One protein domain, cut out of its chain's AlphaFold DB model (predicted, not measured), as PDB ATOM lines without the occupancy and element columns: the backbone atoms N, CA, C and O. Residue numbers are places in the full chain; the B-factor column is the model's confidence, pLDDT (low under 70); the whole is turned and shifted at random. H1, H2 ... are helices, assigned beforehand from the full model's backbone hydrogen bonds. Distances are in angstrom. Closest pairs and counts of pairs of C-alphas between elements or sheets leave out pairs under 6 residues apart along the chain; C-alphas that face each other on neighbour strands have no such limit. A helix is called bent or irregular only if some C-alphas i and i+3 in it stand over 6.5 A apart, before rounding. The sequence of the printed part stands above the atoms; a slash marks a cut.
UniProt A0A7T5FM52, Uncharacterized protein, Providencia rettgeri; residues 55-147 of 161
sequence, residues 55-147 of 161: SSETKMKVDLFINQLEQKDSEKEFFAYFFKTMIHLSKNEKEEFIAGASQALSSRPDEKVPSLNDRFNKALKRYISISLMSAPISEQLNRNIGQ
ATOM      1  N   SER A  55      -4.391   9.321 -30.652       83.06
ATOM      2  CA  SER A  55      -5.576  10.142 -30.881       83.06
ATOM      3  C   SER A  55      -6.673   9.807 -29.852       83.06
ATOM      4  O   SER A  55      -6.755   8.684 -29.344       83.06
ATOM      5  N   SER A  56      -7.540  10.778 -29.540       84.75
ATOM      6  CA  SER A  56      -8.676  10.553 -28.629       84.75
ATOM      7  C   SER A  56      -9.593   9.431 -29.135       84.75
ATOM      8  O   SER A  56     -10.053   8.593 -28.362       84.75
ATOM      9  N   GLU A  57      -9.798   9.368 -30.453       86.88
ATOM     10  CA  GLU A  57     -10.594   8.326 -31.100       86.88
ATOM     11  C   GLU A  57      -9.950   6.942 -30.944       86.88
ATOM     12  O   GLU A  57     -10.623   5.986 -30.550       86.88
ATOM     13  N   THR A  58      -8.640   6.832 -31.190       86.06
ATOM     14  CA  THR A  58      -7.890   5.581 -31.012       86.06
ATOM     15  C   THR A  58      -7.976   5.106 -29.569       86.06
ATOM     16  O   THR A  58      -8.256   3.933 -29.323       86.06
ATOM     17  N   LYS A  59      -7.812   6.016 -28.604       89.94
ATOM     18  CA  LYS A  59      -7.917   5.692 -27.181       89.94
ATOM     19  C   LYS A  59      -9.292   5.116 -26.830       89.94
ATOM     20  O   LYS A  59      -9.361   4.061 -26.209       89.94
ATOM     21  N   MET A  60     -10.379   5.740 -27.294       91.81
ATOM     22  CA  MET A  60     -11.737   5.222 -27.074       91.81
ATOM     23  C   MET A  60     -11.936   3.827 -27.682       91.81
ATOM     24  O   MET A  60     -12.540   2.960 -27.047       91.81
ATOM     25  N   LYS A  61     -11.418   3.588 -28.895       93.38
ATOM     26  CA  LYS A  61     -11.468   2.268 -29.546       93.38
ATOM     27  C   LYS A  61     -10.698   1.216 -28.740       93.38
ATOM     28  O   LYS A  61     -11.197   0.105 -28.574       93.38
ATOM     29  N   VAL A  62      -9.515   1.562 -28.229       95.25
ATOM     30  CA  VAL A  62      -8.683   0.682 -27.394       95.25
ATOM     31  C   VAL A  62      -9.376   0.355 -26.070       95.25
ATOM     32  O   VAL A  62      -9.462  -0.817 -25.708       95.25
ATOM     33  N   ASP A  63      -9.926   1.353 -25.380       94.25
ATOM     34  CA  ASP A  63     -10.614   1.154 -24.100       94.25
ATOM     35  C   ASP A  63     -11.851   0.257 -24.272       94.25
ATOM     36  O   ASP A  63     -12.049  -0.700 -23.518       94.25
ATOM     37  N   LEU A  64     -12.656   0.503 -25.314       95.69
ATOM     38  CA  LEU A  64     -13.804  -0.343 -25.649       95.69
ATOM     39  C   LEU A  64     -13.372  -1.779 -25.969       95.69
ATOM     40  O   LEU A  64     -13.999  -2.731 -25.503       95.69
ATOM     41  N   PHE A  65     -12.303  -1.932 -26.748       96.56
ATOM     42  CA  PHE A  65     -11.751  -3.233 -27.088       96.56
ATOM     43  C   PHE A  65     -11.318  -4.008 -25.845       96.56
ATOM     44  O   PHE A  65     -11.722  -5.155 -25.691       96.56
ATOM     45  N   ILE A  66     -10.547  -3.393 -24.943       95.25
ATOM     46  CA  ILE A  66     -10.074  -4.040 -23.710       95.25
ATOM     47  C   ILE A  66     -11.257  -4.461 -22.841       95.25
ATOM     48  O   ILE A  66     -11.302  -5.606 -22.392       95.25
ATOM     49  N   ASN A  67     -12.246  -3.580 -22.674       94.75
ATOM     50  CA  ASN A  67     -13.450  -3.889 -21.911       94.75
ATOM     51  C   ASN A  67     -14.197  -5.093 -22.498       94.75
ATOM     52  O   ASN A  67     -14.612  -5.971 -21.752       94.75
ATOM     53  N   GLN A  68     -14.353  -5.177 -23.823       95.81
ATOM     54  CA  GLN A  68     -15.012  -6.321 -24.465       95.81
ATOM     55  C   GLN A  68     -14.165  -7.596 -24.445       95.81
ATOM     56  O   GLN A  68     -14.719  -8.694 -24.364       95.81
ATOM     57  N   LEU A  69     -12.843  -7.457 -24.533       93.94
ATOM     58  CA  LEU A  69     -11.884  -8.555 -24.503       93.94
ATOM     59  C   LEU A  69     -11.849  -9.220 -23.118       93.94
ATOM     60  O   LEU A  69     -11.776 -10.443 -23.024       93.94
ATOM     61  N   GLU A  70     -11.968  -8.428 -22.051       92.69
ATOM     62  CA  GLU A  70     -12.022  -8.900 -20.665       92.69
ATOM     63  C   GLU A  70     -13.261  -9.757 -20.365       92.69
ATOM     64  O   GLU A  70     -13.180 -10.681 -19.562       92.69
ATOM     65  N   GLN A  71     -14.375  -9.518 -21.065       94.00
ATOM     66  CA  GLN A  71     -15.604 -10.317 -20.953       94.00
ATOM     67  C   GLN A  71     -15.530 -11.662 -21.700       94.00
ATOM     68  O   GLN A  71     -16.539 -12.354 -21.823       94.00
ATOM     69  N   LYS A  72     -14.385 -12.013 -22.306       94.75
ATOM     70  CA  LYS A  72     -14.215 -13.284 -23.028       94.75
ATOM     71  C   LYS A  72     -13.554 -14.312 -22.124       94.75
ATOM     72  O   LYS A  72     -12.331 -14.311 -21.957       94.75
ATOM     73  N   ASP A  73     -14.364 -15.221 -21.598       89.19
ATOM     74  CA  ASP A  73     -13.898 -16.275 -20.695       89.19
ATOM     75  C   ASP A  73     -13.137 -17.372 -21.443       89.19
ATOM     76  O   ASP A  73     -12.076 -17.815 -21.004       89.19
ATOM     77  N   SER A  74     -13.620 -17.778 -22.621       94.50
ATOM     78  CA  SER A  74     -12.955 -18.821 -23.400       94.50
ATOM     79  C   SER A  74     -11.804 -18.271 -24.253       94.50
ATOM     80  O   SER A  74     -11.905 -17.224 -24.895       94.50
ATOM     81  N   GLU A  75     -10.703 -19.024 -24.342       93.69
ATOM     82  CA  GLU A  75      -9.569 -18.699 -25.227       93.69
ATOM     83  C   GLU A  75      -9.987 -18.607 -26.706       93.69
ATOM     84  O   GLU A  75      -9.417 -17.834 -27.479       93.69
ATOM     85  N   LYS A  76     -11.001 -19.385 -27.110       95.88
ATOM     86  CA  LYS A  76     -11.539 -19.370 -28.476       95.88
ATOM     87  C   LYS A  76     -12.248 -18.052 -28.773       95.88
ATOM     88  O   LYS A  76     -11.958 -17.441 -29.797       95.88
ATOM     89  N   GLU A  77     -13.163 -17.619 -27.909       97.25
ATOM     90  CA  GLU A  77     -13.894 -16.361 -28.095       97.25
ATOM     91  C   GLU A  77     -12.975 -15.155 -27.962       97.25
ATOM     92  O   GLU A  77     -13.099 -14.211 -28.740       97.25
ATOM     93  N   PHE A  78     -12.020 -15.215 -27.031       96.88
ATOM     94  CA  PHE A  78     -10.984 -14.203 -26.875       96.88
ATOM     95  C   PHE A  78     -10.219 -14.005 -28.181       96.88
ATOM     96  O   PHE A  78     -10.154 -12.898 -28.716       96.88
ATOM     97  N   PHE A  79      -9.679 -15.095 -28.735       97.75
ATOM     98  CA  PHE A  79      -8.922 -15.024 -29.975       97.75
ATOM     99  C   PHE A  79      -9.802 -14.645 -31.169       97.75
ATOM    100  O   PHE A  79      -9.369 -13.859 -32.003       97.75
ATOM    101  N   ALA A  80     -11.033 -15.153 -31.258       97.56
ATOM    102  CA  ALA A  80     -11.954 -14.802 -32.337       97.56
ATOM    103  C   ALA A  80     -12.294 -13.305 -32.329       97.56
ATOM    104  O   ALA A  80     -12.270 -12.668 -33.381       97.56
ATOM    105  N   TYR A  81     -12.559 -12.735 -31.151       98.00
ATOM    106  CA  TYR A  81     -12.804 -11.307 -30.992       98.00
ATOM    107  C   TYR A  81     -11.559 -10.485 -31.346       98.00
ATOM    108  O   TYR A  81     -11.645  -9.596 -32.188       98.00
ATOM    109  N   PHE A  82     -10.392 -10.842 -30.796       98.06
ATOM    110  CA  PHE A  82      -9.110 -10.218 -31.136       98.06
ATOM    111  C   PHE A  82      -8.860 -10.221 -32.650       98.06
ATOM    112  O   PHE A  82      -8.602  -9.181 -33.251       98.06
ATOM    113  N   PHE A  83      -8.963 -11.395 -33.277       97.31
ATOM    114  CA  PHE A  83      -8.693 -11.580 -34.696       97.31
ATOM    115  C   PHE A  83      -9.668 -10.772 -35.548       97.31
ATOM    116  O   PHE A  83      -9.236 -10.073 -36.462       97.31
ATOM    117  N   LYS A  84     -10.969 -10.812 -35.216       97.06
ATOM    118  CA  LYS A  84     -11.993 -10.012 -35.890       97.06
ATOM    119  C   LYS A  84     -11.658  -8.528 -35.802       97.06
ATOM    120  O   LYS A  84     -11.684  -7.863 -36.828       97.06
ATOM    121  N   THR A  85     -11.305  -8.015 -34.628       96.88
ATOM    122  CA  THR A  85     -10.901  -6.611 -34.481       96.88
ATOM    123  C   THR A  85      -9.717  -6.290 -35.388       96.88
ATOM    124  O   THR A  85      -9.800  -5.361 -36.185       96.88
ATOM    125  N   MET A  86      -8.661  -7.109 -35.364       96.50
ATOM    126  CA  MET A  86      -7.467  -6.866 -36.173       96.50
ATOM    127  C   MET A  86      -7.753  -6.853 -37.676       96.50
ATOM    128  O   MET A  86      -7.253  -5.975 -38.365       96.50
ATOM    129  N   ILE A  87      -8.566  -7.764 -38.217       94.81
ATOM    130  CA  ILE A  87      -8.832  -7.773 -39.667       94.81
ATOM    131  C   ILE A  87      -9.654  -6.567 -40.154       94.81
ATOM    132  O   ILE A  87      -9.563  -6.240 -41.332       94.81
ATOM    133  N   HIS A  88     -10.414  -5.897 -39.275       95.38
ATOM    134  CA  HIS A  88     -11.191  -4.699 -39.629       95.38
ATOM    135  C   HIS A  88     -10.372  -3.403 -39.567       95.38
ATOM    136  O   HIS A  88     -10.808  -2.389 -40.101       95.38
ATOM    137  N   LEU A  89      -9.195  -3.425 -38.937       94.00
ATOM    138  CA  LEU A  89      -8.294  -2.277 -38.895       94.00
ATOM    139  C   LEU A  89      -7.487  -2.175 -40.197       94.00
ATOM    140  O   LEU A  89      -6.955  -3.175 -40.709       94.00
ATOM    141  N   SER A  90      -7.322  -0.955 -40.705       92.56
ATOM    142  CA  SER A  90      -6.367  -0.679 -41.778       92.56
ATOM    143  C   SER A  90      -4.928  -0.951 -41.323       92.56
ATOM    144  O   SER A  90      -4.637  -1.110 -40.135       92.56
ATOM    145  N   LYS A  91      -3.988  -1.024 -42.274       87.69
ATOM    146  CA  LYS A  91      -2.569  -1.252 -41.957       87.69
ATOM    147  C   LYS A  91      -2.024  -0.202 -40.980       87.69
ATOM    148  O   LYS A  91      -1.351  -0.577 -40.028       87.69
ATOM    149  N   ASN A  92      -2.361   1.068 -41.195       88.44
ATOM    150  CA  ASN A  92      -1.883   2.171 -40.363       88.44
ATOM    151  C   ASN A  92      -2.534   2.143 -38.971       88.44
ATOM    152  O   ASN A  92      -1.849   2.324 -37.970       88.44
ATOM    153  N   GLU A  93      -3.834   1.842 -38.892       91.50
ATOM    154  CA  GLU A  93      -4.541   1.752 -37.607       91.50
ATOM    155  C   GLU A  93      -4.043   0.589 -36.743       91.50
ATOM    156  O   GLU A  93      -4.031   0.702 -35.522       91.50
ATOM    157  N   LYS A  94      -3.615  -0.527 -37.351       93.12
ATOM    158  CA  LYS A  94      -3.119  -1.697 -36.608       93.12
ATOM    159  C   LYS A  94      -1.939  -1.359 -35.709       93.12
ATOM    160  O   LYS A  94      -1.921  -1.802 -34.565       93.12
ATOM    161  N   GLU A  95      -0.963  -0.610 -36.213       91.31
ATOM    162  CA  GLU A  95       0.248  -0.280 -35.454       91.31
ATOM    163  C   GLU A  95      -0.086   0.584 -34.233       91.31
ATOM    164  O   GLU A  95       0.275   0.226 -33.110       91.31
ATOM    165  N   GLU A  96      -0.849   1.662 -34.437       91.62
ATOM    166  CA  GLU A  96      -1.280   2.557 -33.356       91.62
ATOM    167  C   GLU A  96      -2.159   1.816 -32.337       91.62
ATOM    168  O   GLU A  96      -1.956   1.930 -31.127       91.62
ATOM    169  N   PHE A  97      -3.091   0.989 -32.815       94.38
ATOM    170  CA  PHE A  97      -4.001   0.225 -31.969       94.38
ATOM    171  C   PHE A  97      -3.274  -0.825 -31.121       94.38
ATOM    172  O   PHE A  97      -3.538  -0.938 -29.924       94.38
ATOM    173  N   ILE A  98      -2.347  -1.594 -31.709       95.12
ATOM    174  CA  ILE A  98      -1.567  -2.609 -30.982       95.12
ATOM    175  C   ILE A  98      -0.692  -1.942 -29.923       95.12
ATOM    176  O   ILE A  98      -0.658  -2.410 -28.782       95.12
ATOM    177  N   ALA A  99      -0.010  -0.850 -30.278       93.25
ATOM    178  CA  ALA A  99       0.804  -0.087 -29.340       93.25
ATOM    179  C   ALA A  99      -0.048   0.434 -28.174       93.25
ATOM    180  O   ALA A  99       0.322   0.279 -27.006       93.25
ATOM    181  N   GLY A 100      -1.230   0.961 -28.489       93.88
ATOM    182  CA  GLY A 100      -2.160   1.485 -27.505       93.88
ATOM    183  C   GLY A 100      -2.724   0.446 -26.553       93.88
ATOM    184  O   GLY A 100      -2.656   0.622 -25.336       93.88
ATOM    185  N   ALA A 101      -3.218  -0.667 -27.094       95.31
ATOM    186  CA  ALA A 101      -3.706  -1.780 -26.294       95.31
ATOM    187  C   ALA A 101      -2.597  -2.355 -25.400       95.31
ATOM    188  O   ALA A 101      -2.827  -2.585 -24.215       95.31
ATOM    189  N   SER A 102      -1.376  -2.503 -25.924       94.50
ATOM    190  CA  SER A 102      -0.233  -2.999 -25.144       94.50
ATOM    191  C   SER A 102       0.107  -2.070 -23.980       94.50
ATOM    192  O   SER A 102       0.324  -2.538 -22.862       94.50
ATOM    193  N   GLN A 103       0.119  -0.755 -24.210       92.69
ATOM    194  CA  GLN A 103       0.382   0.229 -23.160       92.69
ATOM    195  C   GLN A 103      -0.718   0.227 -22.088       92.69
ATOM    196  O   GLN A 103      -0.412   0.231 -20.893       92.69
ATOM    197  N   ALA A 104      -1.985   0.210 -22.505       92.25
ATOM    198  CA  ALA A 104      -3.125   0.206 -21.593       92.25
ATOM    199  C   ALA A 104      -3.157  -1.064 -20.726       92.25
ATOM    200  O   ALA A 104      -3.395  -0.983 -19.522       92.25
ATOM    201  N   LEU A 105      -2.845  -2.223 -21.312       92.62
ATOM    202  CA  LEU A 105      -2.782  -3.499 -20.598       92.62
ATOM    203  C   LEU A 105      -1.560  -3.611 -19.683       92.62
ATOM    204  O   LEU A 105      -1.692  -4.115 -18.577       92.62
ATOM    205  N   SER A 106      -0.399  -3.094 -20.093       88.81
ATOM    206  CA  SER A 106       0.817  -3.108 -19.256       88.81
ATOM    207  C   SER A 106       0.712  -2.200 -18.027       88.81
ATOM    208  O   SER A 106       1.466  -2.363 -17.075       88.81
ATOM    209  N   SER A 107      -0.201  -1.225 -18.055       83.25
ATOM    210  CA  SER A 107      -0.436  -0.293 -16.945       83.25
ATOM    211  C   SER A 107      -1.480  -0.804 -15.946       83.25
ATOM    212  O   SER A 107      -1.701  -0.160 -14.921       83.25
ATOM    213  N   ARG A 108      -2.162  -1.919 -16.246       82.38
ATOM    214  CA  ARG A 108      -3.180  -2.501 -15.367       82.38
ATOM    215  C   ARG A 108      -2.533  -3.419 -14.319       82.38
ATOM    216  O   ARG A 108      -1.616  -4.161 -14.656       82.38
ATOM    217  N   PRO A 109      -3.020  -3.403 -13.066       78.31
ATOM    218  CA  PRO A 109      -2.655  -4.414 -12.084       78.31
ATOM    219  C   PRO A 109      -3.231  -5.780 -12.485       78.31
ATOM    220  O   PRO A 109      -4.387  -5.882 -12.903       78.31
ATOM    221  N   ASP A 110      -2.420  -6.830 -12.362       72.56
ATOM    222  CA  ASP A 110      -2.806  -8.195 -12.722       72.56
ATOM    223  C   ASP A 110      -3.532  -8.886 -11.556       72.56
ATOM    224  O   ASP A 110      -2.918  -9.281 -10.567       72.56
ATOM    225  N   GLU A 111      -4.852  -9.054 -11.682       75.25
ATOM    226  CA  GLU A 111      -5.693  -9.722 -10.669       75.25
ATOM    227  C   GLU A 111      -6.046 -11.183 -11.021       75.25
ATOM    228  O   GLU A 111      -6.541 -11.930 -10.177       75.25
ATOM    229  N   LYS A 112      -5.804 -11.619 -12.268       77.94
ATOM    230  CA  LYS A 112      -6.192 -12.944 -12.793       77.94
ATOM    231  C   LYS A 112      -4.998 -13.670 -13.421       77.94
ATOM    232  O   LYS A 112      -4.118 -13.028 -13.985       77.94
ATOM    233  N   VAL A 113      -5.004 -15.009 -13.381       77.88
ATOM    234  CA  VAL A 113      -3.990 -15.873 -14.018       77.88
ATOM    235  C   VAL A 113      -4.663 -16.815 -15.036       77.88
ATOM    236  O   VAL A 113      -5.542 -17.580 -14.634       77.88
ATOM    237  N   PRO A 114      -4.264 -16.819 -16.327       82.50
ATOM    238  CA  PRO A 114      -3.316 -15.894 -16.954       82.50
ATOM    239  C   PRO A 114      -3.889 -14.475 -17.038       82.50
ATOM    240  O   PRO A 114      -5.106 -14.298 -17.159       82.50
ATOM    241  N   SER A 115      -3.016 -13.469 -16.990       91.31
ATOM    242  CA  SER A 115      -3.468 -12.083 -17.011       91.31
ATOM    243  C   SER A 115      -4.034 -11.673 -18.364       91.31
ATOM    244  O   SER A 115      -3.807 -12.315 -19.397       91.31
ATOM    245  N   LEU A 116      -4.796 -10.577 -18.386       92.56
ATOM    246  CA  LEU A 116      -5.345 -10.053 -19.636       92.56
ATOM    247  C   LEU A 116      -4.224  -9.658 -20.611       92.56
ATOM    248  O   LEU A 116      -4.348  -9.892 -21.814       92.56
ATOM    249  N   ASN A 117      -3.116  -9.128 -20.084       94.25
ATOM    250  CA  ASN A 117      -1.923  -8.802 -20.857       94.25
ATOM    251  C   ASN A 117      -1.285 -10.061 -21.474       94.25
ATOM    252  O   ASN A 117      -0.996 -10.090 -22.671       94.25
ATOM    253  N   ASP A 118      -1.145 -11.145 -20.706       93.75
ATOM    254  CA  ASP A 118      -0.611 -12.414 -21.217       93.75
ATOM    255  C   ASP A 118      -1.476 -13.000 -22.336       93.75
ATOM    256  O   ASP A 118      -0.972 -13.400 -23.394       93.75
ATOM    257  N   ARG A 119      -2.799 -13.011 -22.134       95.00
ATOM    258  CA  ARG A 119      -3.762 -13.492 -23.136       95.00
ATOM    259  C   ARG A 119      -3.710 -12.641 -24.404       95.00
ATOM    260  O   ARG A 119      -3.683 -13.192 -25.508       95.00
ATOM    261  N   PHE A 120      -3.619 -11.317 -24.265       96.31
ATOM    262  CA  PHE A 120      -3.450 -10.392 -25.387       96.31
ATOM    263  C   PHE A 120      -2.159 -10.673 -26.165       96.31
ATOM    264  O   PHE A 120      -2.207 -10.870 -27.381       96.31
ATOM    265  N   ASN A 121      -1.018 -10.785 -25.481       96.06
ATOM    266  CA  ASN A 121       0.275 -11.065 -26.110       96.06
ATOM    267  C   ASN A 121       0.282 -12.410 -26.847       96.06
ATOM    268  O   ASN A 121       0.832 -12.533 -27.946       96.06
ATOM    269  N   LYS A 122      -0.360 -13.429 -26.272       96.44
ATOM    270  CA  LYS A 122      -0.535 -14.739 -26.909       96.44
ATOM    271  C   LYS A 122      -1.401 -14.647 -28.171       96.44
ATOM    272  O   LYS A 122      -1.031 -15.212 -29.203       96.44
ATOM    273  N   ALA A 123      -2.519 -13.923 -28.117       97.50
ATOM    274  CA  ALA A 123      -3.388 -13.704 -29.272       97.50
ATOM    275  C   ALA A 123      -2.680 -12.921 -30.389       97.50
ATOM    276  O   ALA A 123      -2.766 -13.311 -31.556       97.50
ATOM    277  N   LEU A 124      -1.914 -11.886 -30.032       97.50
ATOM    278  CA  LEU A 124      -1.124 -11.089 -30.968       97.50
ATOM    279  C   LEU A 124      -0.084 -11.939 -31.701       97.50
ATOM    280  O   LEU A 124      -0.038 -11.918 -32.931       97.50
ATOM    281  N   LYS A 125       0.695 -12.751 -30.976       96.88
ATOM    282  CA  LYS A 125       1.657 -13.687 -31.583       96.88
ATOM    283  C   LYS A 125       0.974 -14.623 -32.578       96.88
ATOM    284  O   LYS A 125       1.443 -14.769 -33.703       96.88
ATOM    285  N   ARG A 126      -0.171 -15.203 -32.199       96.94
ATOM    286  CA  ARG A 126      -0.945 -16.092 -33.077       96.94
ATOM    287  C   ARG A 126      -1.438 -15.378 -34.340       96.94
ATOM    288  O   ARG A 126      -1.332 -15.938 -35.427       96.94
ATOM    289  N   TYR A 127      -1.961 -14.160 -34.211       95.94
ATOM    290  CA  TYR A 127      -2.394 -13.345 -35.350       95.94
ATOM    291  C   TYR A 127      -1.237 -13.026 -36.306       95.94
ATOM    292  O   TYR A 127      -1.396 -13.155 -37.521       95.94
ATOM    293  N   ILE A 128      -0.067 -12.668 -35.767       93.50
ATOM    294  CA  ILE A 128       1.144 -12.419 -36.554       93.50
ATOM    295  C   ILE A 128       1.535 -13.688 -37.318       93.50
ATOM    296  O   ILE A 128       1.669 -13.635 -38.536       93.50
ATOM    297  N   SER A 129       1.622 -14.844 -36.652       94.38
ATOM    298  CA  SER A 129       1.941 -16.116 -37.315       94.38
ATOM    299  C   SER A 129       0.982 -16.440 -38.465       94.38
ATOM    300  O   SER A 129       1.435 -16.793 -39.551       94.38
ATOM    301  N   ILE A 130      -0.330 -16.266 -38.265       92.50
ATOM    302  CA  ILE A 130      -1.333 -16.479 -39.322       92.50
ATOM    303  C   ILE A 130      -1.111 -15.514 -40.489       92.50
ATOM    304  O   ILE A 130      -1.149 -15.936 -41.642       92.50
ATOM    305  N   SER A 131      -0.849 -14.239 -40.198       87.25
ATOM    306  CA  SER A 131      -0.632 -13.210 -41.220       87.25
ATOM    307  C   SER A 131       0.629 -13.468 -42.053       87.25
ATOM    308  O   SER A 131       0.630 -13.218 -43.254       87.25
ATOM    309  N   LEU A 132       1.696 -14.002 -41.444       87.75
ATOM    310  CA  LEU A 132       2.897 -14.409 -42.182       87.75
ATOM    311  C   LEU A 132       2.640 -15.640 -43.059       87.75
ATOM    312  O   LEU A 132       3.126 -15.700 -44.185       87.75
ATOM    313  N   MET A 133       1.883 -16.621 -42.560       88.31
ATOM    314  CA  MET A 133       1.585 -17.845 -43.311       88.31
ATOM    315  C   MET A 133       0.599 -17.610 -44.461       88.31
ATOM    316  O   MET A 133       0.682 -18.287 -45.482       88.31
ATOM    317  N   SER A 134      -0.327 -16.657 -44.326       81.50
ATOM    318  CA  SER A 134      -1.353 -16.407 -45.341       81.50
ATOM    319  C   SER A 134      -0.812 -15.728 -46.599       81.50
ATOM    320  O   SER A 134      -1.363 -15.953 -47.675       81.50
ATOM    321  N   ALA A 135       0.266 -14.944 -46.505       77.88
ATOM    322  CA  ALA A 135       0.841 -14.223 -47.641       77.88
ATOM    323  C   ALA A 135       1.291 -15.150 -48.797       77.88
ATOM    324  O   ALA A 135       0.733 -15.026 -49.891       77.88
ATOM    325  N   PRO A 136       2.200 -16.128 -48.594       78.19
ATOM    326  CA  PRO A 136       2.630 -17.021 -49.673       78.19
ATOM    327  C   PRO A 136       1.510 -17.946 -50.167       78.19
ATOM    328  O   PRO A 136       1.523 -18.349 -51.327       78.19
ATOM    329  N   ILE A 137       0.539 -18.287 -49.310       78.00
ATOM    330  CA  ILE A 137      -0.626 -19.100 -49.693       78.00
ATOM    331  C   ILE A 137      -1.547 -18.303 -50.619       78.00
ATOM    332  O   ILE A 137      -1.953 -18.804 -51.664       78.00
ATOM    333  N   SER A 138      -1.840 -17.050 -50.268       75.25
ATOM    334  CA  SER A 138      -2.679 -16.163 -51.081       75.25
ATOM    335  C   SER A 138      -2.040 -15.900 -52.442       75.25
ATOM    336  O   SER A 138      -2.716 -15.919 -53.465       75.25
ATOM    337  N   GLU A 139      -0.719 -15.719 -52.475       80.81
ATOM    338  CA  GLU A 139       0.029 -15.527 -53.715       80.81
ATOM    339  C   GLU A 139      -0.010 -16.771 -54.618       80.81
ATOM    340  O   GLU A 139      -0.209 -16.662 -55.828       80.81
ATOM    341  N   GLN A 140       0.125 -17.968 -54.036       80.88
ATOM    342  CA  GLN A 140      -0.011 -19.230 -54.767       80.88
ATOM    343  C   GLN A 140      -1.429 -19.442 -55.303       80.88
ATOM    344  O   GLN A 140      -1.584 -19.804 -56.466       80.88
ATOM    345  N   LEU A 141      -2.458 -19.181 -54.494       77.75
ATOM    346  CA  LEU A 141      -3.855 -19.287 -54.925       77.75
ATOM    347  C   LEU A 141      -4.159 -18.336 -56.085       77.75
ATOM    348  O   LEU A 141      -4.715 -18.770 -57.090       77.75
ATOM    349  N   ASN A 142      -3.735 -17.074 -55.990       76.88
ATOM    350  CA  ASN A 142      -3.945 -16.093 -57.055       76.88
ATOM    351  C   ASN A 142      -3.243 -16.496 -58.360       76.88
ATOM    352  O   ASN A 142      -3.818 -16.331 -59.434       76.88
ATOM    353  N   ARG A 143      -2.029 -17.065 -58.282       81.50
ATOM    354  CA  ARG A 143      -1.336 -17.612 -59.462       81.50
ATOM    355  C   ARG A 143      -2.082 -18.790 -60.085       81.50
ATOM    356  O   ARG A 143      -2.186 -18.854 -61.303       81.50
ATOM    357  N   ASN A 144      -2.593 -19.703 -59.262       75.62
ATOM    358  CA  ASN A 144      -3.214 -20.938 -59.736       75.62
ATOM    359  C   ASN A 144      -4.638 -20.719 -60.266       75.62
ATOM    360  O   ASN A 144      -5.007 -21.346 -61.249       75.62
ATOM    361  N   ILE A 145      -5.419 -19.799 -59.684       72.06
ATOM    362  CA  ILE A 145      -6.767 -19.456 -60.177       72.06
ATOM    363  C   ILE A 145      -6.712 -18.918 -61.611       72.06
ATOM    364  O   ILE A 145      -7.539 -19.297 -62.432       72.06
ATOM    365  N   GLY A 146      -5.706 -18.103 -61.947       62.62
ATOM    366  CA  GLY A 146      -5.504 -17.626 -63.319       62.62
ATOM    367  C   GLY A 146      -5.083 -18.713 -64.319       62.62
ATOM    368  O   GLY A 146      -5.088 -18.462 -65.520       62.62
ATOM    369  N   GLN A 147      -4.711 -19.906 -63.844       61.16
ATOM    370  CA  GLN A 147      -4.329 -21.055 -64.670       61.16
ATOM    371  C   GLN A 147      -5.422 -22.123 -64.770       61.16
ATOM    372  O   GLN A 147      -5.247 -23.093 -65.507       61.16
TER     373      GLN A 147
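AT A GLANCE: This is residues 55 to 147 of the 161 residues of an uncharacterized protein of Providencia rettgeri (UniProt A0A7T5FM52). Two helical hairpins, H1 with H2 and H3 with H4, form two layers with their helices crossed: H3 crosses H1, and H4 crosses H2. In each hairpin the two helices meet near their link, and the far end of the long H4 sticks out from this body as an arm, residues 132 to 147 standing free. The printed part has 93 residues, with four named helices in the order H1, H2, H3, H4 and no named strand, and its class is all helix. The whole is loose, with a radius of gyration of the C-alphas of 15.5 A, and it is only just elongated, spanning 55 by 30 by 17 A.

HOW THE PARTS SIT: Begin with the longest helix, H4, residues 116 to 145, which has a kink of 29 degrees near residue 136. It is neither bent nor irregular, but only just: C-alphas 133 and 136 are 6.5 A apart. Look at its residues 123 to 127, which touch residues 78 to 83 of H2, residues 75 to 88; the closest C-alphas are those of Phe 79 and Ala 123, 5.7 A apart, at a steep tilt of 57 degrees, the same way. Residues 116 to 117 of H4 touch residues 102 to 106 of H3, residues 91 to 106, with the C-alphas of Leu 105 and Asn 117 closest at 5.4 A; this hairpin has a shallow tilt of 20 degrees, opposite ways. H3 touches H1, residues 56 to 70, at a steep tilt of 60 degrees, the same way, with the C-alphas of Val 62 and Ala 101 closest at 5.7 A. H1 and H2, also a hairpin, only just touch, with 3 pairs of C-alphas within 8 A; the closest are Leu 69 and Phe 78, 6.2 A apart, at a shallow tilt of 22 degrees, opposite ways. In H1 and H2 every O i to N i+4 pair is within hydrogen-bond range; in H3 it is 10 of 12 and in H4 23 of 26.

IN THESE COORDINATES: Find C-alpha 116 at (-5.345, -10.053, -19.636); from there H4 runs 41.6 A to C-alpha 145 at (-6.767, -19.456, -60.177). H3 measures 23.0 A from first to last C-alpha, H1 21.3 A and H2 20.2 A. H1 begins at C-alpha 56, at (-8.676, 10.553, -28.629).

THE WHOLE: The C-alphas of Glu 111 and Gln 147 are the two farthest apart, 55.2 A. Without residues 132 to 147, the body spans 32 by 28 by 17 A. The printed part has no cut; the links H1 to H2 and H2 to H3 are tight, and H3 to H4 is short. The model's mean pLDDT over the printed part is 89.6, and residues 146 to 147 are under 70.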